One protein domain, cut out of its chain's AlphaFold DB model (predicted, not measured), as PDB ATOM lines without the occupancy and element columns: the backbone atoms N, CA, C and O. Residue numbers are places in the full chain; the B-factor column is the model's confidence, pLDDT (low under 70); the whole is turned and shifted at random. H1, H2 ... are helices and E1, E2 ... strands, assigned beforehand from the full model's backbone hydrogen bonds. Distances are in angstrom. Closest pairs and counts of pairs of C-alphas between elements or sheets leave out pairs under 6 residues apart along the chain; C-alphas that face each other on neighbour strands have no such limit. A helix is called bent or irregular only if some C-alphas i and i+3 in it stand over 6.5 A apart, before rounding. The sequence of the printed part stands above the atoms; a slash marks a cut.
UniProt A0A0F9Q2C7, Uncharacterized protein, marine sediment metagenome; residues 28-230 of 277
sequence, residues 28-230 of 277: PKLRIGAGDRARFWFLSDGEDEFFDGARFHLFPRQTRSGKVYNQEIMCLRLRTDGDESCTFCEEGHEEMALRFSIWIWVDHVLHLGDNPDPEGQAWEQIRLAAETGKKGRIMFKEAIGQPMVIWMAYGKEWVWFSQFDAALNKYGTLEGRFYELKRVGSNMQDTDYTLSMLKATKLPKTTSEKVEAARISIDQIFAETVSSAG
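This is residues 28 to 230 of the 277 residues of an uncharacterized protein of marine sediment metagenome (UniProt A0A0F9Q2C7). One long, strongly twisted antiparallel sheet of eight strands runs through the whole domain, with E4 and E6 bending sharply side by side; H4 and H5 cover parts of one face, while H3 packs on the opposite face, beside the strands and mainly along E8. The hairpin E2 and E3 lies towards one end of the length, near the small helices H1 and H2, and the hairpin E5 and E6 reaches the other. The printed part has 203 residues, with five named helices and eight named strands in the order E1, E2, E3, H1, H2, E4, E5, E6, H3, E7, E8, H4, H5. The sheet is branched at E4, and the class is mixed, helices and strands. The whole is compact, with a radius of gyration of the C-alphas of 18.7 A and spans of 58 by 43 by 34 A.

The sheet's longest strand by residues is E6, residues 137 to 153, 28.9 A from first to last C-alpha, which bends by 111 degrees at residue 146. E4, residues 96 to 111, is 31.8 A long and bends by 110 degrees at residue 107. E2, residues 51 to 62, is 30.4 A long and bends by 66 degrees at residue 55. E1 is residues 37 to 42, beginning at C-alpha 37 (34.066, 41.542, 28.469). E3 is residues 68 to 74, E5 residues 124 to 128, E7 residues 178 to 184, and E8 residues 192 to 199, 22.3 A long. H3, residues 156 to 171, is 24.3 A long, has a kink of 44 degrees near residue 163 and is irregular, with C-alphas 157 and 160 8.5 A apart. H4, residues 205 to 214, is irregular too, with C-alphas 206 and 209 7.1 A apart. H5, residues 218 to 230, is 20.2 A long and ends at C-alpha 230 (62.238, 63.171, 35.432). H1, residues 76 to 79, and H2, residues 87 to 90, have four residues each.

E4 has E1 and E2 on one side and E6 on the other. The pairing is staggered, E2 beside residues 96 to 102 of E4 and E1 beside residues 104 to 110. N 104 and O 148 of E4 and E6 are within hydrogen-bond range at 2.9 A, N 54 and O 99 of E2 and E4 at 2.9 A, and N 39 and O 108 of E1 and E4 at 3.0 A. E7 lies on the other side of E1 from E4, with N 38 and O 181 2.9 A apart. E3, E5 and E8 are edge strands in the hairpins E2 and E3, E5 and E6, and E7 and E8; N 59 and O 71 are 2.8 A apart, N 126 and O 139 2.8 A, and N 182 and O 194 2.9 A. H5 is on the sheet at a height of 8.4 A, over E3 and E4; its closest C-alphas to E3 are Thr 225 and Ile 73, 5.3 A. H4, on the same face, lies over E6 at a height of 9.1 A, only just slantwise to it at 30.2 degrees on the local plane. H3 is on the opposite face at a height of 7.6 A, over none of the strands; the C-alphas of Gln 163 and Leu 195 of E8, the closest, are 6.3 A apart. H1 and H2 only graze the sheet, H2 only just, with 5 pairs of C-alphas within 10 A. Pairs of O i and N i+4 are within hydrogen-bond range in 8 of 12 cases in H3, 3 of 6 in H4 and 5 of 9 in H5; H1 and H2 are too short for such a pair.

The C-alphas farthest apart, those of Glu 90 and Gly 133, are 59.1 A apart. The printed part has no cut. The link from E4 to E5, residues 112 to 123, is long. The mean pLDDT of the printed part is 88.0, and residues 130 to 135, 188 to 189 and 227 to 230 are under 70.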
ATOM      1  N   PRO A  28      50.848  48.341  25.604       86.69
ATOM      2  CA  PRO A  28      49.401  48.320  25.429       86.69
ATOM      3  C   PRO A  28      48.716  47.792  26.695       86.69
ATOM      4  O   PRO A  28      48.934  46.659  27.119       86.69
ATOM      5  N   LYS A  29      47.867  48.619  27.315       91.06
ATOM      6  CA  LYS A  29      47.080  48.248  28.501       91.06
ATOM      7  C   LYS A  29      45.678  47.823  28.089       91.06
ATOM      8  O   LYS A  29      45.042  48.536  27.313       91.06
ATOM      9  N   LEU A  30      45.165  46.734  28.659       93.25
ATOM     10  CA  LEU A  30      43.765  46.360  28.474       93.25
ATOM     11  C   LEU A  30      42.865  47.431  29.110       93.25
ATOM     12  O   LEU A  30      43.013  47.792  30.284       93.25
ATOM     13  N   ARG A  31      41.927  47.955  28.322       89.56
ATOM     14  CA  ARG A  31      40.913  48.919  28.756       89.56
ATOM     15  C   ARG A  31      39.554  48.408  28.312       89.56
ATOM     16  O   ARG A  31      39.323  48.270  27.121       89.56
ATOM     17  N   ILE A  32      38.669  48.159  29.271       91.12
ATOM     18  CA  ILE A  32      37.305  47.701  29.000       91.12
ATOM     19  C   ILE A  32      36.272  48.693  29.542       91.12
ATOM     20  O   ILE A  32      36.417  49.273  30.628       91.12
ATOM     21  N   GLY A  33      35.239  48.938  28.740       89.94
ATOM     22  CA  GLY A  33      34.104  49.787  29.068       89.94
ATOM     23  C   GLY A  33      33.155  49.143  30.077       89.94
ATOM     24  O   GLY A  33      33.318  48.002  30.498       89.94
ATOM     25  N   ALA A  34      32.158  49.910  30.512       89.81
ATOM     26  CA  ALA A  34      31.127  49.402  31.408       89.81
ATOM     27  C   ALA A  34      30.287  48.338  30.687       89.81
ATOM     28  O   ALA A  34      29.626  48.650  29.699       89.81
ATOM     29  N   GLY A  35      30.282  47.111  31.209       89.56
ATOM     30  CA  GLY A  35      29.580  45.967  30.629       89.56
ATOM     31  C   GLY A  35      30.335  45.241  29.514       89.56
ATOM     32  O   GLY A  35      29.805  44.250  29.011       89.56
ATOM     33  N   ASP A  36      31.539  45.697  29.168       93.75
ATOM     34  CA  ASP A  36      32.412  45.002  28.226       93.75
ATOM     35  C   ASP A  36      33.044  43.766  28.887       93.75
ATOM     36  O   ASP A  36      33.201  43.693  30.116       93.75
ATOM     37  N   ARG A  37      33.419  42.792  28.055       95.94
ATOM     38  CA  ARG A  37      34.066  41.542  28.469       95.94
ATOM     39  C   ARG A  37      35.313  41.315  27.623       95.94
ATOM     40  O   ARG A  37      35.212  41.273  26.404       95.94
ATOM     41  N   ALA A  38      36.475  41.153  28.241       97.56
ATOM     42  CA  ALA A  38      37.695  40.765  27.536       97.56
ATOM     43  C   ALA A  38      37.930  39.268  27.690       97.56
ATOM     44  O   ALA A  38      37.874  38.768  28.813       97.56
ATOM     45  N   ARG A  39      38.244  38.574  26.593       97.56
ATOM     46  CA  ARG A  39      38.605  37.155  26.623       97.56
ATOM     47  C   ARG A  39      40.070  36.961  26.252       97.56
ATOM     48  O   ARG A  39      40.546  37.506  25.255       97.56
ATOM     49  N   PHE A  40      40.803  36.235  27.088       97.50
ATOM     50  CA  PHE A  40      42.262  36.212  27.023       97.50
ATOM     51  C   PHE A  40      42.873  34.956  27.650       97.50
ATOM     52  O   PHE A  40      42.218  34.204  28.369       97.50
ATOM     53  N   TRP A  41      44.165  34.764  27.400       97.25
ATOM     54  CA  TRP A  41      45.019  33.837  28.142       97.25
ATOM     55  C   TRP A  41      46.014  34.625  28.983       97.25
ATOM     56  O   TRP A  41      46.517  35.654  28.530       97.25
ATOM     57  N   PHE A  42      46.338  34.136  30.177       96.31
ATOM     58  CA  PHE A  42      47.502  34.644  30.895       96.31
ATOM     59  C   PHE A  42      48.790  34.255  30.171       96.31
ATOM     60  O   PHE A  42      48.891  33.172  29.593       96.31
ATOM     61  N   LEU A  43      49.753  35.173  30.206       94.94
ATOM     62  CA  LEU A  43      51.133  34.983  29.753       94.94
ATOM     63  C   LEU A  43      52.079  34.960  30.958       94.94
ATOM     64  O   LEU A  43      53.197  35.461  30.890       94.94
ATOM     65  N   SER A  44      51.569  34.496  32.089       93.94
ATOM     66  CA  SER A  44      52.268  34.365  33.355       93.94
ATOM     67  C   SER A  44      51.697  33.144  34.052       93.94
ATOM     68  O   SER A  44      50.485  32.909  33.973       93.94
ATOM     69  N   ASP A  45      52.547  32.377  34.725       94.62
ATOM     70  CA  ASP A  45      52.107  31.274  35.579       94.62
ATOM     71  C   ASP A  45      51.551  31.740  36.932       94.62
ATOM     72  O   ASP A  45      50.826  30.973  37.568       94.62
ATOM     73  N   GLY A  46      51.788  33.002  37.301       93.69
ATOM     74  CA  GLY A  46      51.408  33.609  38.573       93.69
ATOM     75  C   GLY A  46      52.546  33.702  39.599       93.69
ATOM     76  O   GLY A  46      52.364  34.340  40.631       93.69
ATOM     77  N   GLU A  47      53.702  33.102  39.320       93.12
ATOM     78  CA  GLU A  47      54.896  33.114  40.180       93.12
ATOM     79  C   GLU A  47      56.147  33.653  39.452       93.12
ATOM     80  O   GLU A  47      57.215  33.788  40.051       93.12
ATOM     81  N   ASP A  48      56.019  33.975  38.163       94.38
ATOM     82  CA  ASP A  48      57.068  34.529  37.309       94.38
ATOM     83  C   ASP A  48      57.148  36.073  37.300       94.38
ATOM     84  O   ASP A  48      56.354  36.795  37.901       94.38
ATOM     85  N   GLU A  49      58.129  36.612  36.570       94.25
ATOM     86  CA  GLU A  49      58.381  38.058  36.456       94.25
ATOM     87  C   GLU A  49      57.327  38.834  35.635       94.25
ATOM     88  O   GLU A  49      57.440  40.053  35.446       94.25
ATOM     89  N   PHE A  50      56.306  38.145  35.114       94.88
ATOM     90  CA  PHE A  50      55.261  38.712  34.262       94.88
ATOM     91  C   PHE A  50      53.951  38.974  35.013       94.88
ATOM     92  O   PHE A  50      52.982  39.437  34.400       94.88
ATOM     93  N   PHE A  51      53.953  38.753  36.330       95.19
ATOM     94  CA  PHE A  51      52.918  39.160  37.269       95.19
ATOM     95  C   PHE A  51      53.550  39.796  38.508       95.19
ATOM     96  O   PHE A  51      54.400  39.199  39.155       95.19
ATOM     97  N   ASP A  52      53.142  41.020  38.849       94.75
ATOM     98  CA  ASP A  52      53.701  41.709  40.014       94.75
ATOM     99  C   ASP A  52      52.767  42.788  40.573       94.75
ATOM    100  O   ASP A  52      51.864  43.289  39.892       94.75
ATOM    101  N   GLY A  53      53.008  43.175  41.825       94.25
ATOM    102  CA  GLY A  53      52.320  44.237  42.542       94.25
ATOM    103  C   GLY A  53      53.285  45.279  43.099       94.25
ATOM    104  O   GLY A  53      54.359  44.967  43.603       94.25
ATOM    105  N   ALA A  54      52.891  46.551  43.050       94.62
ATOM    106  CA  ALA A  54      53.679  47.636  43.624       94.62
ATOM    107  C   ALA A  54      52.801  48.766  44.172       94.62
ATOM    108  O   ALA A  54      51.613  48.906  43.858       94.62
ATOM    109  N   ARG A  55      53.410  49.595  45.025       94.81
ATOM    110  CA  ARG A  55      52.804  50.822  45.549       94.81
ATOM    111  C   ARG A  55      53.241  52.016  44.718       94.81
ATOM    112  O   ARG A  55      54.417  52.166  44.401       94.81
ATOM    113  N   PHE A  56      52.285  52.878  44.408       94.50
ATOM    114  CA  PHE A  56      52.470  54.046  43.560       94.50
ATOM    115  C   PHE A  56      52.051  55.299  44.307       94.50
ATOM    116  O   PHE A  56      50.938  55.350  44.820       94.50
ATOM    117  N   HIS A  57      52.900  56.320  44.311       93.69
ATOM    118  CA  HIS A  57      52.504  57.669  44.687       93.69
ATOM    119  C   HIS A  57      51.534  58.233  43.646       93.69
ATOM    120  O   HIS A  57      51.722  58.034  42.439       93.69
ATOM    121  N   LEU A  58      50.503  58.934  44.116       91.56
ATOM    122  CA  LEU A  58      49.490  59.556  43.269       91.56
ATOM    123  C   LEU A  58      49.712  61.064  43.192       91.56
ATOM    124  O   LEU A  58      49.719  61.754  44.203       91.56
ATOM    125  N   PHE A  59      49.832  61.584  41.974       88.62
ATOM    126  CA  PHE A  59      49.983  63.015  41.732       88.62
ATOM    127  C   PHE A  59      48.820  63.527  40.891       88.62
ATOM    128  O   PHE A  59      48.724  63.162  39.712       88.62
ATOM    129  N   PRO A  60      47.951  64.397  41.426       87.19
ATOM    130  CA  PRO A  60      46.899  64.995  40.627       87.19
ATOM    131  C   PRO A  60      47.525  65.870  39.536       87.19
ATOM    132  O   PRO A  60      48.288  66.806  39.783       87.19
ATOM    133  N   ARG A  61      47.198  65.560  38.288       86.12
ATOM    134  CA  ARG A  61      47.581  66.308  37.095       86.12
ATOM    135  C   ARG A  61      46.337  66.823  36.409       86.12
ATOM    136  O   ARG A  61      45.302  66.167  36.378       86.12
ATOM    137  N   GLN A  62      46.458  67.989  35.792       87.56
ATOM    138  CA  GLN A  62      45.389  68.569  34.999       87.56
ATOM    139  C   GLN A  62      45.809  68.635  33.534       87.56
ATOM    140  O   GLN A  62      46.886  69.113  33.180       87.56
ATOM    141  N   THR A  63      44.952  68.123  32.660       83.44
ATOM    142  CA  THR A  63      45.100  68.282  31.211       83.44
ATOM    143  C   THR A  63      44.833  69.731  30.794       83.44
ATOM    144  O   THR A  63      44.171  70.484  31.506       83.44
ATOM    145  N   ARG A  64      45.255  70.118  29.581       83.81
ATOM    146  CA  ARG A  64      44.928  71.445  29.011       83.81
ATOM    147  C   ARG A  64      43.423  71.721  28.919       83.81
ATOM    148  O   ARG A  64      43.022  72.874  28.917       83.81
ATOM    149  N   SER A  65      42.601  70.676  28.826       86.62
ATOM    150  CA  SER A  65      41.136  70.771  28.804       86.62
ATOM    151  C   SER A  65      40.508  70.808  30.200       86.62
ATOM    152  O   SER A  65      39.295  70.697  30.319       86.62
ATOM    153  N   GLY A  66      41.310  70.891  31.264       85.88
ATOM    154  CA  GLY A  66      40.831  70.968  32.640       85.88
ATOM    155  C   GLY A  66      40.490  69.623  33.295       85.88
ATOM    156  O   GLY A  66      40.250  69.601  34.499       85.88
ATOM    157  N   LYS A  67      40.514  68.501  32.554       83.25
ATOM    158  CA  LYS A  67      40.291  67.147  33.102       83.25
ATOM    159  C   LYS A  67      41.440  66.790  34.042       83.25
ATOM    160  O   LYS A  67      42.597  66.853  33.617       83.25
ATOM    161  N   VAL A  68      41.107  66.427  35.276       83.44
ATOM    162  CA  VAL A  68      42.057  65.958  36.290       83.44
ATOM    163  C   VAL A  68      42.250  64.449  36.141       83.44
ATOM    164  O   VAL A  68      41.295  63.724  35.866       83.44
ATOM    165  N   TYR A  69      43.485  63.983  36.284       84.12
ATOM    166  CA  TYR A  69      43.858  62.571  36.335       84.12
ATOM    167  C   TYR A  69      45.015  62.393  37.315       84.12
ATOM    168  O   TYR A  69      45.771  63.332  37.539       84.12
ATOM    169  N   ASN A  70      45.181  61.199  37.871       85.44
ATOM    170  CA  ASN A  70      46.329  60.913  38.725       85.44
ATOM    171  C   ASN A  70      47.465  60.348  37.873       85.44
ATOM    172  O   ASN A  70      47.287  59.355  37.167       85.44
ATOM    173  N   GLN A  71      48.621  61.003  37.921       88.00
ATOM    174  CA  GLN A  71      49.876  60.403  37.500       88.00
ATOM    175  C   GLN A  71      50.342  59.466  38.613       88.00
ATOM    176  O   GLN A  71      50.384  59.858  39.775       88.00
ATOM    177  N   GLU A  72      50.679  58.237  38.244       90.12
ATOM    178  CA  GLU A  72      51.138  57.204  39.170       90.12
ATOM    179  C   GLU A  72      52.644  57.034  39.003       90.12
ATOM    180  O   GLU A  72      53.120  56.886  37.874       90.12
ATOM    181  N   ILE A  73      53.390  57.068  40.106       90.56
ATOM    182  CA  ILE A  73      54.839  56.843  40.104       90.56
ATOM    183  C   ILE A  73      55.169  55.779  41.144       90.56
ATOM    184  O   ILE A  73      54.790  55.929  42.305       90.56
ATOM    185  N   MET A  74      55.855  54.707  40.739       93.00
ATOM    186  CA  MET A  74      56.229  53.630  41.656       93.00
ATOM    187  C   MET A  74      57.084  54.164  42.815       93.00
ATOM    188  O   MET A  74      58.007  54.954  42.622       93.00
ATOM    189  N   CYS A  75      56.782  53.715  44.030       93.94
ATOM    190  CA  CYS A  75      57.560  54.021  45.221       93.94
ATOM    191  C   CYS A  75      58.767  53.075  45.324       93.94
ATOM    192  O   CYS A  75      58.606  51.931  45.747       93.94
ATOM    193  N   LEU A  76      59.972  53.555  44.987       92.12
ATOM    194  CA  LEU A  76      61.208  52.755  45.072       92.12
ATOM    195  C   LEU A  76      61.454  52.224  46.486       92.12
ATOM    196  O   LEU A  76      61.657  51.033  46.669       92.12
ATOM    197  N   ARG A  77      61.294  53.078  47.502       92.50
ATOM    198  CA  ARG A  77      61.506  52.712  48.907       92.50
ATOM    199  C   ARG A  77      60.665  51.512  49.338       92.50
ATOM    200  O   ARG A  77      61.158  50.656  50.055       92.50
ATOM    201  N   LEU A  78      59.388  51.471  48.956       92.25
ATOM    202  CA  LEU A  78      58.507  50.351  49.305       92.25
ATOM    203  C   LEU A  78      58.693  49.151  48.377       92.25
ATOM    204  O   LEU A  78      58.302  48.054  48.752       92.25
ATOM    205  N   ARG A  79      59.251  49.355  47.182       91.56
ATOM    206  CA  ARG A  79      59.578  48.278  46.249       91.56
ATOM    207  C   ARG A  79      60.836  47.518  46.672       91.56
ATOM    208  O   ARG A  79      60.876  46.308  46.514       91.56
ATOM    209  N   THR A  80      61.835  48.218  47.201       91.19
ATOM    210  CA  THR A  80      63.137  47.656  47.590       91.19
ATOM    211  C   THR A  80      63.267  47.471  49.105       91.19
ATOM    212  O   THR A  80      64.375  47.523  49.627       91.19
ATOM    213  N   ASP A  81      62.152  47.409  49.839       90.81
ATOM    214  CA  ASP A  81      62.123  47.275  51.305       90.81
ATOM    215  C   ASP A  81      63.016  48.271  52.083       90.81
ATOM    216  O   ASP A  81      63.464  48.016  53.200       90.81
ATOM    217  N   GLY A  82      63.223  49.464  51.522       91.75
ATOM    218  CA  GLY A  82      64.015  50.540  52.113       91.75
ATOM    219  C   GLY A  82      65.466  50.634  51.645       91.75
ATOM    220  O   GLY A  82      66.130  51.588  52.049       91.75
ATOM    221  N   ASP A  83      65.937  49.723  50.791       92.12
ATOM    222  CA  ASP A  83      67.309  49.755  50.261       92.12
ATOM    223  C   ASP A  83      67.582  50.987  49.378       92.12
ATOM    224  O   ASP A  83      68.695  51.518  49.372       92.12
ATOM    225  N   GLU A  84      66.563  51.492  48.678       90.75
ATOM    226  CA  GLU A  84      66.629  52.710  47.875       90.75
ATOM    227  C   GLU A  84      65.803  53.851  48.487       90.75
ATOM    228  O   GLU A  84      64.673  53.685  48.963       90.75
ATOM    229  N   SER A  85      66.354  55.065  48.432       90.44
ATOM    230  CA  SER A  85      65.634  56.286  48.790       90.44
ATOM    231  C   SER A  85      64.571  56.617  47.741       90.44
ATOM    232  O   SER A  85      64.852  56.638  46.543       90.44
ATOM    233  N   CYS A  86      63.364  56.968  48.186       91.44
ATOM    234  CA  CYS A  86      62.320  57.510  47.319       91.44
ATOM    235  C   CYS A  86      62.144  59.001  47.605       91.44
ATOM    236  O   CYS A  86      61.624  59.362  48.663       91.44
ATOM    237  N   THR A  87      62.496  59.854  46.641       91.69
ATOM    238  CA  THR A  87      62.360  61.316  46.757       91.69
ATOM    239  C   THR A  87      60.937  61.734  47.133       91.69
ATOM    240  O   THR A  87      60.746  62.621  47.954       91.69
ATOM    241  N   PHE A  88      59.916  61.042  46.618       91.81
ATOM    242  CA  PHE A  88      58.527  61.377  46.928       91.81
ATOM    243  C   PHE A  88      58.137  61.050  48.376       91.81
ATOM    244  O   PHE A  88      57.357  61.779  48.984       91.81
ATOM    245  N   CYS A  89      58.702  59.990  48.961       91.69
ATOM    246  CA  CYS A  89      58.533  59.728  50.390       91.69
ATOM    247  C   CYS A  89      59.216  60.805  51.240       91.69
ATOM    248  O   CYS A  89      58.674  61.199  52.267       91.69
ATOM    249  N   GLU A  90      60.398  61.265  50.828       92.69
ATOM    250  CA  GLU A  90      61.170  62.292  51.543       92.69
ATOM    251  C   GLU A  90      60.491  63.666  51.496       92.69
ATOM    252  O   GLU A  90      60.530  64.412  52.472       92.69
ATOM    253  N   GLU A  91      59.805  63.971  50.394       91.50
ATOM    254  CA  GLU A  91      58.976  65.169  50.232       91.50
ATOM    255  C   GLU A  91      57.628  65.099  50.978       91.50
ATOM    256  O   GLU A  91      56.885  66.081  50.989       91.50
ATOM    257  N   GLY A  92      57.300  63.966  51.611       91.69
ATOM    258  CA  GLY A  92      56.066  63.791  52.381       91.69
ATOM    259  C   GLY A  92      54.826  63.447  51.546       91.69
ATOM    260  O   GLY A  92      53.706  63.682  51.998       91.69
ATOM    261  N   HIS A  93      54.980  62.889  50.338       90.00
ATOM    262  CA  HIS A  93      53.838  62.416  49.542       90.00
ATOM    263  C   HIS A  93      53.325  61.075  50.080       90.00
ATOM    264  O   HIS A  93      53.832  60.005  49.734       90.00
ATOM    265  N   GLU A  94      52.298  61.131  50.925       88.19
ATOM    266  CA  GLU A  94      51.715  59.955  51.591       88.19
ATOM    267  C   GLU A  94      50.573  59.292  50.800       88.19
ATOM    268  O   GLU A  94      50.230  58.137  51.060       88.19
ATOM    269  N   GLU A  95      49.991  59.983  49.813       92.25
ATOM    270  CA  GLU A  95      48.919  59.428  48.983       92.25
ATOM    271  C   GLU A  95      49.454  58.335  48.053       92.25
ATOM    272  O   GLU A  95      50.220  58.596  47.119       92.25
ATOM    273  N   MET A  96      49.020  57.094  48.293       92.12
ATOM    274  CA  MET A  96      49.451  55.931  47.526       92.12
ATOM    275  C   MET A  96      48.283  55.088  47.017       92.12
ATOM    276  O   MET A  96      47.239  54.975  47.656       92.12
ATOM    277  N   ALA A  97      48.499  54.424  45.884       91.62
ATOM    278  CA  ALA A  97      47.669  53.335  45.389       91.62
ATOM    279  C   ALA A  97      48.472  52.038  45.329       91.62
ATOM    280  O   ALA A  97      49.649  52.035  44.974       91.62
ATOM    281  N   LEU A  98      47.807  50.923  45.620       93.31
ATOM    282  CA  LEU A  98      48.343  49.593  45.364       93.31
ATOM    283  C   LEU A  98      47.845  49.120  43.995       93.31
ATOM    284  O   LEU A  98      46.631  49.084  43.752       93.31
ATOM    285  N   ARG A  99      48.775  48.790  43.099       93.19
ATOM    286  CA  ARG A  99      48.490  48.304  41.747       93.19
ATOM    287  C   ARG A  99      49.115  46.934  41.552       93.19
ATOM    288  O   ARG A  99      50.211  46.702  42.045       93.19
ATOM    289  N   PHE A 100      48.433  46.068  40.814       94.75
ATOM    290  CA  PHE A 100      49.038  44.864  40.253       94.75
ATOM    291  C   PHE A 100      48.999  44.937  38.735       94.75
ATOM    292  O   PHE A 100      48.192  45.670  38.142       94.75
ATOM    293  N   SER A 101      49.905  44.212  38.097       95.25
ATOM    294  CA  SER A 101      49.932  44.083  36.652       95.25
ATOM    295  C   SER A 101      50.339  42.694  36.220       95.25
ATOM    296  O   SER A 101      51.192  42.080  36.845       95.25
ATOM    297  N   ILE A 102      49.708  42.216  35.151       95.62
ATOM    298  CA  ILE A 102      49.948  40.889  34.588       95.62
ATOM    299  C   ILE A 102      49.854  40.940  33.066       95.62
ATOM    300  O   ILE A 102      48.977  41.617  32.510       95.62
ATOM    301  N   TRP A 103      50.763  40.239  32.391       95.12
ATOM    302  CA  TRP A 103      50.712  40.070  30.943       95.12
ATOM    303  C   TRP A 103      49.642  39.062  30.527       95.12
ATOM    304  O   TRP A 103      49.505  37.976  31.094       95.12
ATOM    305  N   ILE A 104      48.899  39.421  29.484       95.62
ATOM    306  CA  ILE A 104      47.844  38.602  28.897       95.62
ATOM    307  C   ILE A 104      47.910  38.646  27.371       95.62
ATOM    308  O   ILE A 104      48.323  39.643  26.782       95.62
ATOM    309  N   TRP A 105      47.460  37.583  26.713       95.25
ATOM    310  CA  TRP A 105      47.139  37.601  25.291       95.25
ATOM    311  C   TRP A 105      45.646  37.829  25.130       95.25
ATOM    312  O   TRP A 105      44.854  36.933  25.431       95.25
ATOM    313  N   VAL A 106      45.264  39.008  24.647       95.88
ATOM    314  CA  VAL A 106      43.856  39.332  24.411       95.88
ATOM    315  C   VAL A 106      43.459  38.782  23.054       95.88
ATOM    316  O   VAL A 106      43.999  39.199  22.029       95.88
ATOM    317  N   ASP A 107      42.511  37.848  23.051       95.44
ATOM    318  CA  ASP A 107      41.940  37.324  21.815       95.44
ATOM    319  C   ASP A 107      41.015  38.375  21.202       95.44
ATOM    320  O   ASP A 107      41.251  38.879  20.103       95.44
ATOM    321  N   HIS A 108      40.007  38.771  21.976       95.25
ATOM    322  CA  HIS A 108      39.007  39.742  21.575       95.25
ATOM    323  C   HIS A 108      38.335  40.396  22.786       95.25
ATOM    324  O   HIS A 108      38.416  39.908  23.922       95.25
ATOM    325  N   VAL A 109      37.640  41.500  22.523       96.06
ATOM    326  CA  VAL A 109      36.773  42.183  23.485       96.06
ATOM    327  C   VAL A 109      35.345  42.188  22.950       96.06
ATOM    328  O   VAL A 109      35.103  42.429  21.772       96.06
ATOM    329  N   LEU A 110      34.392  41.872  23.821       94.81
ATOM    330  CA  LEU A 110      32.964  41.941  23.552       94.81
ATOM    331  C   LEU A 110      32.420  43.245  24.129       94.81
ATOM    332  O   LEU A 110      32.432  43.446  25.348       94.81
ATOM    333  N   HIS A 111      31.895  44.094  23.256       92.75
ATOM    334  CA  HIS A 111      31.345  45.398  23.586       92.75
ATOM    335  C   HIS A 111      29.822  45.403  23.589       92.75
ATOM    336  O   HIS A 111      29.162  44.644  22.877       92.75
ATOM    337  N   LEU A 112      29.251  46.313  24.380       89.75
ATOM    338  CA  LEU A 112      27.803  46.547  24.390       89.75
ATOM    339  C   LEU A 112      27.282  47.332  23.184       89.75
ATOM    340  O   LEU A 112      26.079  47.323  22.932       89.75
ATOM    341  N   GLY A 113      28.161  48.071  22.514       85.94
ATOM    342  CA  GLY A 113      27.845  48.879  21.344       85.94
ATOM    343  C   GLY A 113      28.767  48.526  20.189       85.94
ATOM    344  O   GLY A 113      29.822  47.936  20.409       85.94
ATOM    345  N   ASP A 114      28.333  48.885  18.988       82.25
ATOM    346  CA  ASP A 114      29.070  48.657  17.748       82.25
ATOM    347  C   ASP A 114      30.315  49.556  17.643       82.25
ATOM    348  O   ASP A 114      30.508  50.463  18.468       82.25
ATOM    349  N   ASN A 115      31.140  49.303  16.623       81.94
ATOM    350  CA  ASN A 115      32.367  50.036  16.360       81.94
ATOM    351  C   ASN A 115      32.079  51.552  16.326       81.94
ATOM    352  O   ASN A 115      31.286  52.023  15.506       81.94
ATOM    353  N   PRO A 116      32.692  52.347  17.224       79.06
ATOM    354  CA  PRO A 116      32.480  53.788  17.250       79.06
ATOM    355  C   PRO A 116      33.121  54.520  16.063       79.06
ATOM    356  O   PRO A 116      32.843  55.710  15.892       79.06
ATOM    357  N   ASP A 117      34.001  53.860  15.307       81.56
ATOM    358  CA  ASP A 117      34.629  54.397  14.106       81.56
ATOM    359  C   ASP A 117      33.740  54.148  12.874       81.56
ATOM    360  O   ASP A 117      33.625  53.005  12.429       81.56
ATOM    361  N   PRO A 118      33.114  55.195  12.301       75.44
ATOM    362  CA  PRO A 118      32.254  55.042  11.132       75.44
ATOM    363  C   PRO A 118      33.023  54.671   9.856       75.44
ATOM    364  O   PRO A 118      32.396  54.255   8.888       75.44
ATOM    365  N   GLU A 119      34.346  54.850   9.834       82.19
ATOM    366  CA  GLU A 119      35.218  54.500   8.705       82.19
ATOM    367  C   GLU A 119      35.949  53.164   8.941       82.19
ATOM    368  O   GLU A 119      36.630  52.653   8.051       82.19
ATOM    369  N   GLY A 120      35.809  52.589  10.140       79.19
ATOM    370  CA  GLY A 120      36.454  51.348  10.542       79.19
ATOM    371  C   GLY A 120      35.697  50.096  10.094       79.19
ATOM    372  O   GLY A 120      34.518  50.127   9.744       79.19
ATOM    373  N   GLN A 121      36.375  48.947  10.151       81.75
ATOM    374  CA  GLN A 121      35.728  47.655   9.925       81.75
ATOM    375  C   GLN A 121      34.669  47.403  11.007       81.75
ATOM    376  O   GLN A 121      34.969  47.490  12.200       81.75
ATOM    377  N   ALA A 122      33.443  47.070  10.598       84.69
ATOM    378  CA  ALA A 122      32.369  46.723  11.523       84.69
ATOM    379  C   ALA A 122      32.775  45.549  12.426       84.69
ATOM    380  O   ALA A 122      33.427  44.598  11.983       84.69
ATOM    381  N   TRP A 123      32.392  45.628  13.697       90.81
ATOM    382  CA  TRP A 123      32.643  44.552  14.646       90.81
ATOM    383  C   TRP A 123      31.673  43.394  14.410       90.81
ATOM    384  O   TRP A 123      30.523  43.589  14.022       90.81
ATOM    385  N   GLU A 124      32.134  42.167  14.652       91.31
ATOM    386  CA  GLU A 124      31.297  40.981  14.464       91.31
ATOM    387  C   GLU A 124      30.197  40.948  15.534       91.31
ATOM    388  O   GLU A 124      30.474  41.003  16.732       91.31
ATOM    389  N   GLN A 125      28.936  40.847  15.122       92.19
ATOM    390  CA  GLN A 125      27.827  40.729  16.059       92.19
ATOM    391  C   GLN A 125      27.745  39.299  16.603       92.19
ATOM    392  O   GLN A 125      27.701  38.338  15.841       92.19
ATOM    393  N   ILE A 126      27.668  39.157  17.926       90.62
ATOM    394  CA  ILE A 126      27.598  37.865  18.618       90.62
ATOM    395  C   ILE A 126      26.438  37.862  19.597       90.62
ATOM    396  O   ILE A 126      26.135  38.869  20.244       90.62
ATOM    397  N   ARG A 127      25.783  36.708  19.742       88.12
ATOM    398  CA  ARG A 127      24.763  36.507  20.767       88.12
ATOM    399  C   ARG A 127      25.330  35.674  21.909       88.12
ATOM    400  O   ARG A 127      25.514  34.471  21.767       88.12
ATOM    401  N   LEU A 128      25.543  36.303  23.062       84.50
ATOM    402  CA  LEU A 128      25.825  35.578  24.301       84.50
ATOM    403  C   LEU A 128      24.549  34.887  24.766       84.50
ATOM    404  O   LEU A 128      23.506  35.540  24.884       84.50
ATOM    405  N   ALA A 129      24.625  33.583  25.030       77.00
ATOM    406  CA  ALA A 129      23.540  32.849  25.673       77.00
ATOM    407  C   ALA A 129      23.157  33.522  27.007       77.00
ATOM    408  O   ALA A 129      23.969  34.208  27.617       77.00
ATOM    409  N   ALA A 130      21.898  33.397  27.431       66.38
ATOM    410  CA  ALA A 130      21.491  33.880  28.747       66.38
ATOM    411  C   ALA A 130      21.475  32.714  29.738       66.38
ATOM    412  O   ALA A 130      20.808  31.714  29.477       66.38
ATOM    413  N   GLU A 131      22.080  32.903  30.910       56.56
ATOM    414  CA  GLU A 131      22.111  31.935  32.021       56.56
ATOM    415  C   GLU A 131      20.726  31.395  32.446       56.56
ATOM    416  O   GLU A 131      20.621  30.323  33.034       56.56
ATOM    417  N   THR A 132      19.630  32.121  32.178       51.31
ATOM    418  CA  THR A 132      18.297  31.839  32.758       51.31
ATOM    419  C   THR A 132      17.131  31.946  31.768       51.31
ATOM    420  O   THR A 132      16.157  32.664  32.004       51.31
ATOM    421  N   GLY A 133      17.193  31.242  30.631       51.97
ATOM    422  CA  GLY A 133      16.039  31.071  29.724       51.97
ATOM    423  C   GLY A 133      15.510  32.362  29.075       51.97
ATOM    424  O   GLY A 133      14.437  32.371  28.470       51.97
ATOM    425  N   LYS A 134      16.249  33.469  29.197       58.47
ATOM    426  CA  LYS A 134      15.977  34.739  28.515       58.47
ATOM    427  C   LYS A 134      16.644  34.743  27.142       58.47
ATOM    428  O   LYS A 134      17.572  33.987  26.876       58.47
ATOM    429  N   LYS A 135      16.179  35.619  26.247       66.88
ATOM    430  CA  LYS A 135      16.868  35.849  24.971       66.88
ATOM    431  C   LYS A 135      18.287  36.344  25.261       66.88
ATOM    432  O   LYS A 135      18.451  37.318  25.994       66.88
ATOM    433  N   GLY A 136      19.273  35.671  24.670       76.38
ATOM    434  CA  GLY A 136      20.682  36.030  24.771       76.38
ATOM    435  C   GLY A 136      20.955  37.482  24.378       76.38
ATOM    436  O   GLY A 136      20.239  38.040  23.532       76.38
ATOM    437  N   ARG A 137      21.970  38.085  25.004       86.19
ATOM    438  CA  ARG A 137      22.361  39.481  24.784       86.19
ATOM    439  C   ARG A 137      23.223  39.586  23.530       86.19
ATOM    440  O   ARG A 137      24.147  38.801  23.351       86.19
ATOM    441  N   ILE A 138      22.925  40.571  22.691       89.94
ATOM    442  CA  ILE A 138      23.773  40.919  21.551       89.94
ATOM    443  C   ILE A 138      24.971  41.729  22.056       89.94
ATOM    444  O   ILE A 138      24.794  42.670  22.833       89.94
ATOM    445  N   MET A 139      26.158  41.342  21.609       93.38
ATOM    446  CA  MET A 139      27.436  42.006  21.836       93.38
ATOM    447  C   MET A 139      28.157  42.164  20.495       93.38
ATOM    448  O   MET A 139      27.825  41.476  19.531       93.38
ATOM    449  N   PHE A 140      29.162  43.027  20.457       93.81
ATOM    450  CA  PHE A 140      29.989  43.270  19.277       93.81
ATOM    451  C   PHE A 140      31.433  42.885  19.583       93.81
ATOM    452  O   PHE A 140      31.991  43.337  20.582       93.81
ATOM    453  N   LYS A 141      32.020  42.017  18.766       94.75
ATOM    454  CA  LYS A 141      33.352  41.456  18.962       94.75
ATOM    455  C   LYS A 141      34.393  42.257  18.196       94.75
ATOM    456  O   LYS A 141      34.419  42.261  16.966       94.75
ATOM    457  N   GLU A 142      35.287  42.874  18.955       93.75
ATOM    458  CA  GLU A 142      36.518  43.482  18.468       93.75
ATOM    459  C   GLU A 142      37.652  42.452  18.560       93.75
ATOM    460  O   GLU A 142      38.043  42.040  19.656       93.75
ATOM    461  N   ALA A 143      38.187  42.015  17.419       92.88
ATOM    462  CA  ALA A 143      39.351  41.133  17.384       92.88
ATOM    463  C   ALA A 143      40.627  41.925  17.712       92.88
ATOM    464  O   ALA A 143      40.972  42.871  17.008       92.88
ATOM    465  N   ILE A 144      41.339  41.522  18.768       91.94
ATOM    466  CA  ILE A 144      42.527  42.229  19.267       91.94
ATOM    467  C   ILE A 144      43.804  41.482  18.879       91.94
ATOM    468  O   ILE A 144      44.690  42.055  18.248       91.94
ATOM    469  N   GLY A 145      43.904  40.200  19.241       91.38
ATOM    470  CA  GLY A 145      44.994  39.312  18.833       91.38
ATOM    471  C   GLY A 145      46.408  39.838  19.111       91.38
ATOM    472  O   GLY A 145      47.273  39.743  18.233       91.38
ATOM    473  N   GLN A 146      46.658  40.390  20.304       91.88
ATOM    474  CA  GLN A 146      47.969  40.928  20.696       91.88
ATOM    475  C   GLN A 146      48.228  40.820  22.212       91.88
ATOM    476  O   GLN A 146      47.275  40.729  22.997       91.88
ATOM    477  N   PRO A 147      49.505  40.841  22.651       92.44
ATOM    478  CA  PRO A 147      49.831  40.854  24.068       92.44
ATOM    479  C   PRO A 147      49.508  42.229  24.663       92.44
ATOM    480  O   PRO A 147      49.826  43.266  24.081       92.44
ATOM    481  N   MET A 148      48.878  42.239  25.833       93.69
ATOM    482  CA  MET A 148      48.517  43.442  26.577       93.69
ATOM    483  C   MET A 148      48.776  43.250  28.070       93.69
ATOM    484  O   MET A 148      48.900  42.131  28.563       93.69
ATOM    485  N   VAL A 149      48.809  44.356  28.806       93.38
ATOM    486  CA  VAL A 149      48.958  44.360  30.262       93.38
ATOM    487  C   VAL A 149      47.620  44.684  30.916       93.38
ATOM    488  O   VAL A 149      47.017  45.729  30.642       93.38
ATOM    489  N   ILE A 150      47.167  43.828  31.829       94.94
ATOM    490  CA  ILE A 150      46.177  44.236  32.829       94.94
ATOM    491  C   ILE A 150      46.918  45.109  33.837       94.94
ATOM    492  O   ILE A 150      47.901  44.665  34.409       94.94
ATOM    493  N   TRP A 151      46.458  46.343  34.055       93.06
ATOM    494  CA  TRP A 151      46.990  47.255  35.074       93.06
ATOM    495  C   TRP A 151      45.834  47.752  35.929       93.06
ATOM    496  O   TRP A 151      45.057  48.609  35.488       93.06
ATOM    497  N   MET A 152      45.702  47.212  37.138       91.62
ATOM    498  CA  MET A 152      44.522  47.411  37.982       91.62
ATOM    499  C   MET A 152      44.903  47.747  39.421       91.62
ATOM    500  O   MET A 152      46.015  47.489  39.869       91.62
ATOM    501  N   ALA A 153      43.983  48.390  40.149       91.44
ATOM    502  CA  ALA A 153      44.104  48.446  41.607       91.44
ATOM    503  C   ALA A 153      43.776  47.074  42.190       91.44
ATOM    504  O   ALA A 153      43.124  46.268  41.540       91.44
ATOM    505  N   TYR A 154      44.134  46.856  43.447       90.06
ATOM    506  CA  TYR A 154      43.707  45.657  44.172       90.06
ATOM    507  C   TYR A 154      42.190  45.633  44.431       90.06
ATOM    508  O   TYR A 154      41.627  44.581  44.713       90.06
ATOM    509  N   GLY A 155      41.518  46.779  44.310       86.94
ATOM    510  CA  GLY A 155      40.120  46.933  44.702       86.94
ATOM    511  C   GLY A 155      39.974  47.119  46.212       86.94
ATOM    512  O   GLY A 155      40.941  47.028  46.979       86.94
ATOM    513  N   LYS A 156      38.751  47.427  46.649       83.69
ATOM    514  CA  LYS A 156      38.429  47.501  48.077       83.69
ATOM    515  C   LYS A 156      38.613  46.113  48.690       83.69
ATOM    516  O   LYS A 156      38.175  45.138  48.094       83.69
ATOM    517  N   GLU A 157      39.282  46.035  49.843       85.12
ATOM    518  CA  GLU A 157      39.545  44.757  50.539       85.12
ATOM    519  C   GLU A 157      40.222  43.703  49.638       85.12
ATOM    520  O   GLU A 157      40.084  42.507  49.850       85.12
ATOM    521  N   TRP A 158      40.968  44.166  48.627       89.00
ATOM    522  CA  TRP A 158      41.697  43.342  47.658       89.00
ATOM    523  C   TRP A 158      40.830  42.461  46.750       89.00
ATOM    524  O   TRP A 158      41.361  41.567  46.098       89.00
ATOM    525  N   VAL A 159      39.531  42.756  46.639       89.69
ATOM    526  CA  VAL A 159      38.552  41.927  45.913       89.69
ATOM    527  C   VAL A 159      38.887  41.673  44.437       89.69
ATOM    528  O   VAL A 159      38.503  40.648  43.882       89.69
ATOM    529  N   TRP A 160      39.599  42.582  43.760       90.06
ATOM    530  CA  TRP A 160      39.989  42.352  42.362       90.06
ATOM    531  C   TRP A 160      41.229  41.481  42.272       90.06
ATOM    532  O   TRP A 160      41.304  40.629  41.399       90.06
ATOM    533  N   PHE A 161      42.190  41.679  43.175       91.94
ATOM    534  CA  PHE A 161      43.400  40.863  43.222       91.94
ATOM    535  C   PHE A 161      43.100  39.430  43.686       91.94
ATOM    536  O   PHE A 161      43.628  38.480  43.111       91.94
ATOM    537  N   SER A 162      42.209  39.262  44.669       93.06
ATOM    538  CA  SER A 162      41.864  37.958  45.244       93.06
ATOM    539  C   SER A 162      41.301  36.978  44.219       93.06
ATOM    540  O   SER A 162      41.459  35.780  44.395       93.06
ATOM    541  N   GLN A 163      40.700  37.451  43.126       94.50
ATOM    542  CA  GLN A 163      40.202  36.581  42.057       94.50
ATOM    543  C   GLN A 163      41.337  35.926  41.252       94.50
ATOM    544  O   GLN A 163      41.214  34.770  40.843       94.50
ATOM    545  N   PHE A 164      42.456  36.632  41.050       93.50
ATOM    546  CA  PHE A 164      43.652  36.078  40.402       93.50
ATOM    547  C   PHE A 164      44.364  35.111  41.347       93.50
ATOM    548  O   PHE A 164      44.713  34.007  40.937       93.50
ATOM    549  N   ASP A 165      44.499  35.486  42.620       92.81
ATOM    550  CA  ASP A 165      45.056  34.614  43.659       92.81
ATOM    551  C   ASP A 165      44.211  33.342  43.843       92.81
ATOM    552  O   ASP A 165      44.734  32.231  43.858       92.81
ATOM    553  N   ALA A 166      42.881  33.457  43.868       94.25
ATOM    554  CA  ALA A 166      41.978  32.312  43.906       94.25
ATOM    555  C   ALA A 166      42.157  31.410  42.678       94.25
ATOM    556  O   ALA A 166      42.120  30.185  42.808       94.25
ATOM    557  N   ALA A 167      42.371  31.983  41.488       94.31
ATOM    558  CA  ALA A 167      42.607  31.206  40.275       94.31
ATOM    559  C   ALA A 167      43.942  30.460  40.364       94.31
ATOM    560  O   ALA A 167      43.977  29.258  40.100       94.31
ATOM    561  N   LEU A 168      45.005  31.134  40.804       94.69
ATOM    562  CA  LEU A 168      46.315  30.530  41.024       94.69
ATOM    563  C   LEU A 168      46.237  29.393  42.052       94.69
ATOM    564  O   LEU A 168      46.604  28.264  41.739       94.69
ATOM    565  N   ASN A 169      45.660  29.642  43.228       95.31
ATOM    566  CA  ASN A 169      45.527  28.655  44.302       95.31
ATOM    567  C   ASN A 169      44.681  27.444  43.895       95.31
ATOM    568  O   ASN A 169      44.999  26.304  44.236       95.31
ATOM    569  N   LYS A 170      43.597  27.669  43.148       95.81
ATOM    570  CA  LYS A 170      42.705  26.597  42.700       95.81
ATOM    571  C   LYS A 170      43.346  25.700  41.645       95.81
ATOM    572  O   LYS A 170      43.090  24.497  41.617       95.81
ATOM    573  N   TYR A 171      44.121  26.288  40.742       94.94
ATOM    574  CA  TYR A 171      44.596  25.617  39.537       94.94
ATOM    575  C   TYR A 171      46.089  25.280  39.543       94.94
ATOM    576  O   TYR A 171      46.534  24.542  38.660       94.94
ATOM    577  N   GLY A 172      46.846  25.824  40.496       95.62
ATOM    578  CA  GLY A 172      48.302  25.742  40.601       95.62
ATOM    579  C   GLY A 172      49.068  26.574  39.568       95.62
ATOM    580  O   GLY A 172      50.288  26.590  39.601       95.62
ATOM    581  N   THR A 173      48.379  27.209  38.616       96.06
ATOM    582  CA  THR A 173      48.962  28.093  37.596       96.06
ATOM    583  C   THR A 173      47.856  28.897  36.916       96.06
ATOM    584  O   THR A 173      46.732  28.401  36.752       96.06
ATOM    585  N   LEU A 174      48.181  30.111  36.477       95.06
ATOM    586  CA  LEU A 174      47.311  30.937  35.640       95.06
ATOM    587  C   LEU A 174      47.363  30.550  34.148       95.06
ATOM    588  O   LEU A 174      46.426  30.833  33.401       95.06
ATOM    589  N   GLU A 175      48.406  29.853  33.692       95.00
ATOM    590  CA  GLU A 175      48.543  29.479  32.283       95.00
ATOM    591  C   GLU A 175      47.600  28.336  31.855       95.00
ATOM    592  O   GLU A 175      46.990  27.614  32.650       95.00
ATOM    593  N   GLY A 176      47.490  28.144  30.535       94.50
ATOM    594  CA  GLY A 176      46.808  26.987  29.942       94.50
ATOM    595  C   GLY A 176      45.280  27.036  29.997       94.50
ATOM    596  O   GLY A 176      44.625  26.015  29.765       94.50
ATOM    597  N   ARG A 177      44.709  28.202  30.302       96.06
ATOM    598  CA  ARG A 177      43.269  28.435  30.440       96.06
ATOM    599  C   ARG A 177      42.863  29.721  29.736       96.06
ATOM    600  O   ARG A 177      43.638  30.671  29.661       96.06
ATOM    601  N   PHE A 178      41.641  29.717  29.222       96.88
ATOM    602  CA  PHE A 178      41.005  30.864  28.601       96.88
ATOM    603  C   PHE A 178      40.068  31.511  29.615       96.88
ATOM    604  O   PHE A 178      39.185  30.843  30.160       96.88
ATOM    605  N   TYR A 179      40.285  32.792  29.874       97.69
ATOM    606  CA  TYR A 179      39.595  33.567  30.894       97.69
ATOM    607  C   TYR A 179      38.734  34.653  30.268       97.69
ATOM    608  O   TYR A 179      38.975  35.095  29.146       97.69
ATOM    609  N   GLU A 180      37.748  35.101  31.036       97.44
ATOM    610  CA  GLU A 180      36.955  36.288  30.764       97.44
ATOM    611  C   GLU A 180      37.105  37.269  31.927       97.44
ATOM    612  O   GLU A 180      36.920  36.896  33.083       97.44
ATOM    613  N   LEU A 181      37.427  38.526  31.620       97.12
ATOM    614  CA  LEU A 181      37.358  39.635  32.566       97.12
ATOM    615  C   LEU A 181      36.198  40.533  32.160       97.12
ATOM    616  O   LEU A 181      36.226  41.179  31.109       97.12
ATOM    617  N   LYS A 182      35.181  40.584  33.009       95.00
ATOM    618  CA  LYS A 182      33.976  41.388  32.823       95.00
ATOM    619  C   LYS A 182      34.042  42.609  33.718       95.00
ATOM    620  O   LYS A 182      34.269  42.484  34.919       95.00
ATOM    621  N   ARG A 183      33.781  43.787  33.155       92.19
ATOM    622  CA  ARG A 183      33.624  45.010  33.946       92.19
ATOM    623  C   ARG A 183      32.152  45.303  34.185       92.19
ATOM    624  O   ARG A 183      31.381  45.471  33.241       92.19
ATOM    625  N   VAL A 184      31.768  45.438  35.447       88.25
ATOM    626  CA  VAL A 184      30.420  45.828  35.870       88.25
ATOM    627  C   VAL A 184      30.460  47.246  36.443       88.25
ATOM    628  O   VAL A 184      31.468  47.681  36.987       88.25
ATOM    629  N   GLY A 185      29.367  47.992  36.278       83.25
ATOM    630  CA  GLY A 185      29.233  49.354  36.795       83.25
ATOM    631  C   GLY A 185      29.614  50.445  35.793       83.25
ATOM    632  O   GLY A 185      30.524  50.308  34.978       83.25
ATOM    633  N   SER A 186      28.870  51.551  35.836       73.12
ATOM    634  CA  SER A 186      29.005  52.688  34.916       73.12
ATOM    635  C   SER A 186      29.892  53.815  35.455       73.12
ATOM    636  O   SER A 186      30.395  54.619  34.671       73.12
ATOM    637  N   ASN A 187      30.115  53.860  36.773       70.19
ATOM    638  CA  ASN A 187      30.806  54.946  37.466       70.19
ATOM    639  C   ASN A 187      32.138  54.490  38.067       70.19
ATOM    640  O   ASN A 187      32.324  53.319  38.378       70.19
ATOM    641  N   MET A 188      33.058  55.434  38.290       59.09
ATOM    642  CA  MET A 188      34.385  55.154  38.856       59.09
ATOM    643  C   MET A 188      34.330  54.576  40.285       59.09
ATOM    644  O   MET A 188      35.248  53.863  40.672       59.09
ATOM    645  N   GLN A 189      33.271  54.873  41.049       66.38
ATOM    646  CA  GLN A 189      33.080  54.400  42.430       66.38
ATOM    647  C   GLN A 189      32.368  53.041  42.528       66.38
ATOM    648  O   GLN A 189      32.587  52.329  43.499       66.38
ATOM    649  N   ASP A 190      31.588  52.673  41.507       73.50
ATOM    650  CA  ASP A 190      30.808  51.425  41.456       73.50
ATOM    651  C   ASP A 190      31.350  50.463  40.390       73.50
ATOM    652  O   ASP A 190      30.642  49.574  39.923       73.50
ATOM    653  N   THR A 191      32.577  50.699  39.915       84.25
ATOM    654  CA  THR A 191      33.212  49.800  38.954       84.25
ATOM    655  C   THR A 191      33.655  48.556  39.699       84.25
ATOM    656  O   THR A 191      34.410  48.670  40.656       84.25
ATOM    657  N   ASP A 192      33.241  47.395  39.213       90.06
ATOM    658  CA  ASP A 192      33.703  46.101  39.685       90.06
ATOM    659  C   ASP A 192      34.216  45.264  38.515       90.06
ATOM    660  O   ASP A 192      33.868  45.508  37.352       90.06
ATOM    661  N   TYR A 193      35.065  44.294  38.822       92.81
ATOM    662  CA  TYR A 193      35.629  43.379  37.847       92.81
ATOM    663  C   TYR A 193      35.411  41.951  38.312       92.81
ATOM    664  O   TYR A 193      35.704  41.623  39.458       92.81
ATOM    665  N   THR A 194      34.932  41.117  37.398       94.62
ATOM    666  CA  THR A 194      34.725  39.687  37.628       94.62
ATOM    667  C   THR A 194      35.594  38.909  36.656       94.62
ATOM    668  O   THR A 194      35.503  39.113  35.442       94.62
ATOM    669  N   LEU A 195      36.452  38.051  37.194       95.94
ATOM    670  CA  LEU A 195      37.297  37.122  36.471       95.94
ATOM    671  C   LEU A 195      36.640  35.743  36.497       95.94
ATOM    672  O   LEU A 195      36.333  35.200  37.557       95.94
ATOM    673  N   SER A 196      36.484  35.151  35.322       95.69
ATOM    674  CA  SER A 196      35.861  33.840  35.166       95.69
ATOM    675  C   SER A 196      36.707  32.963  34.254       95.69
ATOM    676  O   SER A 196      37.318  33.443  33.298       95.69
ATOM    677  N   MET A 197      36.748  31.663  34.533       95.94
ATOM    678  CA  MET A 197      37.406  30.690  33.662       95.94
ATOM    679  C   MET A 197      36.377  30.174  32.652       95.94
ATOM    680  O   MET A 197      35.330  29.646  33.027       95.94
ATOM    681  N   LEU A 198      36.658  30.356  31.360       93.69
ATOM    682  CA  LEU A 198      35.792  29.875  30.283       93.69
ATOM    683  C   LEU A 198      36.065  28.397  30.004       93.69
ATOM    684  O   LEU A 198      35.154  27.576  30.019       93.69
ATOM    685  N   LYS A 199      37.331  28.058  29.733       94.31
ATOM    686  CA  LYS A 199      37.758  26.687  29.422       94.31
ATOM    687  C   LYS A 199      39.254  26.476  29.618       94.31
ATOM    688  O   LYS A 199      40.063  27.387  29.445       94.31
ATOM    689  N   ALA A 200      39.643  25.231  29.884       94.81
ATOM    690  CA  ALA A 200      41.042  24.818  29.873       94.81
ATOM    691  C   ALA A 200      41.526  24.639  28.428       94.81
ATOM    692  O   ALA A 200      41.243  23.643  27.762       94.81
ATOM    693  N   THR A 201      42.224  25.638  27.898       94.56
ATOM    694  CA  THR A 201      42.808  25.599  26.557       94.56
ATOM    695  C   THR A 201      44.127  26.357  26.555       94.56
ATOM    696  O   THR A 201      44.198  27.485  27.036       94.56
ATOM    697  N   LYS A 202      45.170  25.740  25.991       91.62
ATOM    698  CA  LYS A 202      46.484  26.373  25.831       91.62
ATOM    699  C   LYS A 202      46.442  27.457  24.759       91.62
ATOM    700  O   LYS A 202      45.696  27.332  23.789       91.62
ATOM    701  N   LEU A 203      47.295  28.467  24.912       90.38
ATOM    702  CA  LEU A 203      47.500  29.486  23.890       90.38
ATOM    703  C   LEU A 203      47.896  28.819  22.552       90.38
ATOM    704  O   LEU A 203      48.743  27.915  22.554       90.38
ATOM    705  N   PRO A 204      47.306  29.221  21.410       87.81
ATOM    706  CA  PRO A 204      47.674  28.675  20.108       87.81
ATOM    707  C   PRO A 204      49.171  28.845  19.813       87.81
ATOM    708  O   PRO A 204      49.741  29.915  20.013       87.81
ATOM    709  N   LYS A 205      49.824  27.802  19.286       82.19
ATOM    710  CA  LYS A 205      51.276  27.825  19.007       82.19
ATOM    711  C   LYS A 205      51.690  28.907  18.008       82.19
ATOM    712  O   LYS A 205      52.787  29.428  18.099       82.19
ATOM    713  N   THR A 206      50.816  29.266  17.072       79.12
ATOM    714  CA  THR A 206      51.052  30.339  16.089       79.12
ATOM    715  C   THR A 206      51.227  31.716  16.732       79.12
ATOM    716  O   THR A 206      51.680  32.653  16.084       79.12
ATOM    717  N   THR A 207      50.849  31.843  17.999       83.88
ATOM    718  CA  THR A 207      50.832  33.093  18.749       83.88
ATOM    719  C   THR A 207      52.094  33.300  19.591       83.88
ATOM    720  O   THR A 207      52.416  34.435  19.940       83.88
ATOM    721  N   SER A 208      52.845  32.235  19.894       73.06
ATOM    722  CA  SER A 208      53.961  32.292  20.847       73.06
ATOM    723  C   SER A 208      55.092  33.221  20.405       73.06
ATOM    724  O   SER A 208      55.673  33.905  21.236       73.06
ATOM    725  N   GLU A 209      55.372  33.324  19.104       74.06
ATOM    726  CA  GLU A 209      56.446  34.193  18.594       74.06
ATOM    727  C   GLU A 209      56.178  35.683  18.865       74.06
ATOM    728  O   GLU A 209      57.091  36.430  19.217       74.06
ATOM    729  N   LYS A 210      54.914  36.119  18.760       74.06
ATOM    730  CA  LYS A 210      54.514  37.502  19.067       74.06
ATOM    731  C   LYS A 210      54.588  37.805  20.564       74.06
ATOM    732  O   LYS A 210      54.859  38.940  20.941       74.06
ATOM    733  N   VAL A 211      54.320  36.801  21.398       80.44
ATOM    734  CA  VAL A 211      54.375  36.912  22.861       80.44
ATOM    735  C   VAL A 211      55.808  37.115  23.333       80.44
ATOM    736  O   VAL A 211      56.072  38.064  24.065       80.44
ATOM    737  N   GLU A 212      56.733  36.277  22.866       76.94
ATOM    738  CA  GLU A 212      58.136  36.334  23.289       76.94
ATOM    739  C   GLU A 212      58.798  37.668  22.919       76.94
ATOM    740  O   GLU A 212      59.545  38.233  23.710       76.94
ATOM    741  N   ALA A 213      58.471  38.238  21.754       72.31
ATOM    742  CA  ALA A 213      59.023  39.527  21.330       72.31
ATOM    743  C   ALA A 213      58.516  40.732  22.152       72.31
ATOM    744  O   ALA A 213      59.174  41.772  22.183       72.31
ATOM    745  N   ALA A 214      57.345  40.620  22.783       71.62
ATOM    746  CA  ALA A 214      56.733  41.698  23.564       71.62
ATOM    747  C   ALA A 214      57.023  41.597  25.070       71.62
ATOM    748  O   ALA A 214      56.797  42.566  25.799       71.62
ATOM    749  N   ARG A 215      57.491  40.432  25.536       73.94
ATOM    750  CA  ARG A 215      57.650  40.120  26.956       73.94
ATOM    751  C   ARG A 215      58.839  40.879  27.540       73.94
ATOM    752  O   ARG A 215      59.997  40.609  27.239       73.94
ATOM    753  N   ILE A 216      58.527  41.814  28.424       88.75
ATOM    754  CA  ILE A 216      59.459  42.333  29.421       88.75
ATOM    755  C   ILE A 216      58.835  42.155  30.801       88.75
ATOM    756  O   ILE A 216      57.607  42.040  30.911       88.75
ATOM    757  N   SER A 217      59.657  42.138  31.846       92.38
ATOM    758  CA  SER A 217      59.154  41.947  33.205       92.38
ATOM    759  C   SER A 217      58.249  43.099  33.645       92.38
ATOM    760  O   SER A 217      58.412  44.249  33.221       92.38
ATOM    761  N   ILE A 218      57.280  42.804  34.513       92.38
ATOM    762  CA  ILE A 218      56.405  43.840  35.079       92.38
ATOM    763  C   ILE A 218      57.217  44.832  35.917       92.38
ATOM    764  O   ILE A 218      56.939  46.030  35.873       92.38
ATOM    765  N   ASP A 219      58.265  44.367  36.597       90.50
ATOM    766  CA  ASP A 219      59.196  45.227  37.330       90.50
ATOM    767  C   ASP A 219      59.843  46.285  36.418       90.50
ATOM    768  O   ASP A 219      59.829  47.475  36.741       90.50
ATOM    769  N   GLN A 220      60.292  45.895  35.216       90.06
ATOM    770  CA  GLN A 220      60.809  46.845  34.225       90.06
ATOM    771  C   GLN A 220      59.737  47.858  33.796       90.06
ATOM    772  O   GLN A 220      60.019  49.057  33.730       90.06
ATOM    773  N   ILE A 221      58.492  47.416  33.568       89.56
ATOM    774  CA  ILE A 221      57.371  48.322  33.252       89.56
ATOM    775  C   ILE A 221      57.139  49.319  34.399       89.56
ATOM    776  O   ILE A 221      56.902  50.507  34.159       89.56
ATOM    777  N   PHE A 222      57.192  48.863  35.652       89.31
ATOM    778  CA  PHE A 222      57.008  49.727  36.813       89.31
ATOM    779  C   PHE A 222      58.161  50.723  36.982       89.31
ATOM    780  O   PHE A 222      57.903  51.906  37.229       89.31
ATOM    781  N   ALA A 223      59.408  50.305  36.771       85.25
ATOM    782  CA  ALA A 223      60.587  51.170  36.828       85.25
ATOM    783  C   ALA A 223      60.540  52.312  35.791       85.25
ATOM    784  O   ALA A 223      60.950  53.445  36.077       85.25
ATOM    785  N   GLU A 224      59.957  52.079  34.610       85.44
ATOM    786  CA  GLU A 224      59.767  53.135  33.605       85.44
ATOM    787  C   GLU A 224      58.849  54.277  34.095       85.44
ATOM    788  O   GLU A 224      58.984  55.421  33.637       85.44
ATOM    789  N   THR A 225      57.956  54.021  35.064       80.81
ATOM    790  CA  THR A 225      57.106  55.073  35.658       80.81
ATOM    791  C   THR A 225      57.914  56.092  36.463       80.81
ATOM    792  O   THR A 225      57.575  57.277  36.465       80.81
ATOM    793  N   VAL A 226      59.022  55.658  37.072       75.00
ATOM    794  CA  VAL A 226      59.958  56.517  37.812       75.00
ATOM    795  C   VAL A 226      60.757  57.382  36.840       75.00
ATOM    796  O   VAL A 226      60.821  58.602  36.988       75.00
ATOM    797  N   SER A 227      61.289  56.775  35.777       61.69
ATOM    798  CA  SER A 227      62.077  57.481  34.753       61.69
ATOM    799  C   SER A 227      61.259  58.546  34.009       61.69
ATOM    800  O   SER A 227      61.755  59.631  33.697       61.69
ATOM    801  N   SER A 228      59.972  58.280  33.780       58.84
ATOM    802  CA  SER A 228      59.050  59.211  33.116       58.84
ATOM    803  C   SER A 228      58.710  60.447  33.962       58.84
ATOM    804  O   SER A 228      58.230  61.447  33.424       58.84
ATOM    805  N   ALA A 229      58.981  60.420  35.270       54.16
ATOM    806  CA  ALA A 229      58.786  61.563  36.157       54.16
ATOM    807  C   ALA A 229      59.867  62.650  35.988       54.16
ATOM    808  O   ALA A 229      59.580  63.828  36.205       54.16
ATOM    809  N   GLY A 230      61.080  62.272  35.560       39.50
ATOM    810  CA  GLY A 230      62.238  63.171  35.432       39.50
ATOM    811  C   GLY A 230      62.313  63.955  34.117       39.50
ATOM    812  O   GLY A 230      62.951  65.002  34.044       39.50
TER     813      GLY A 230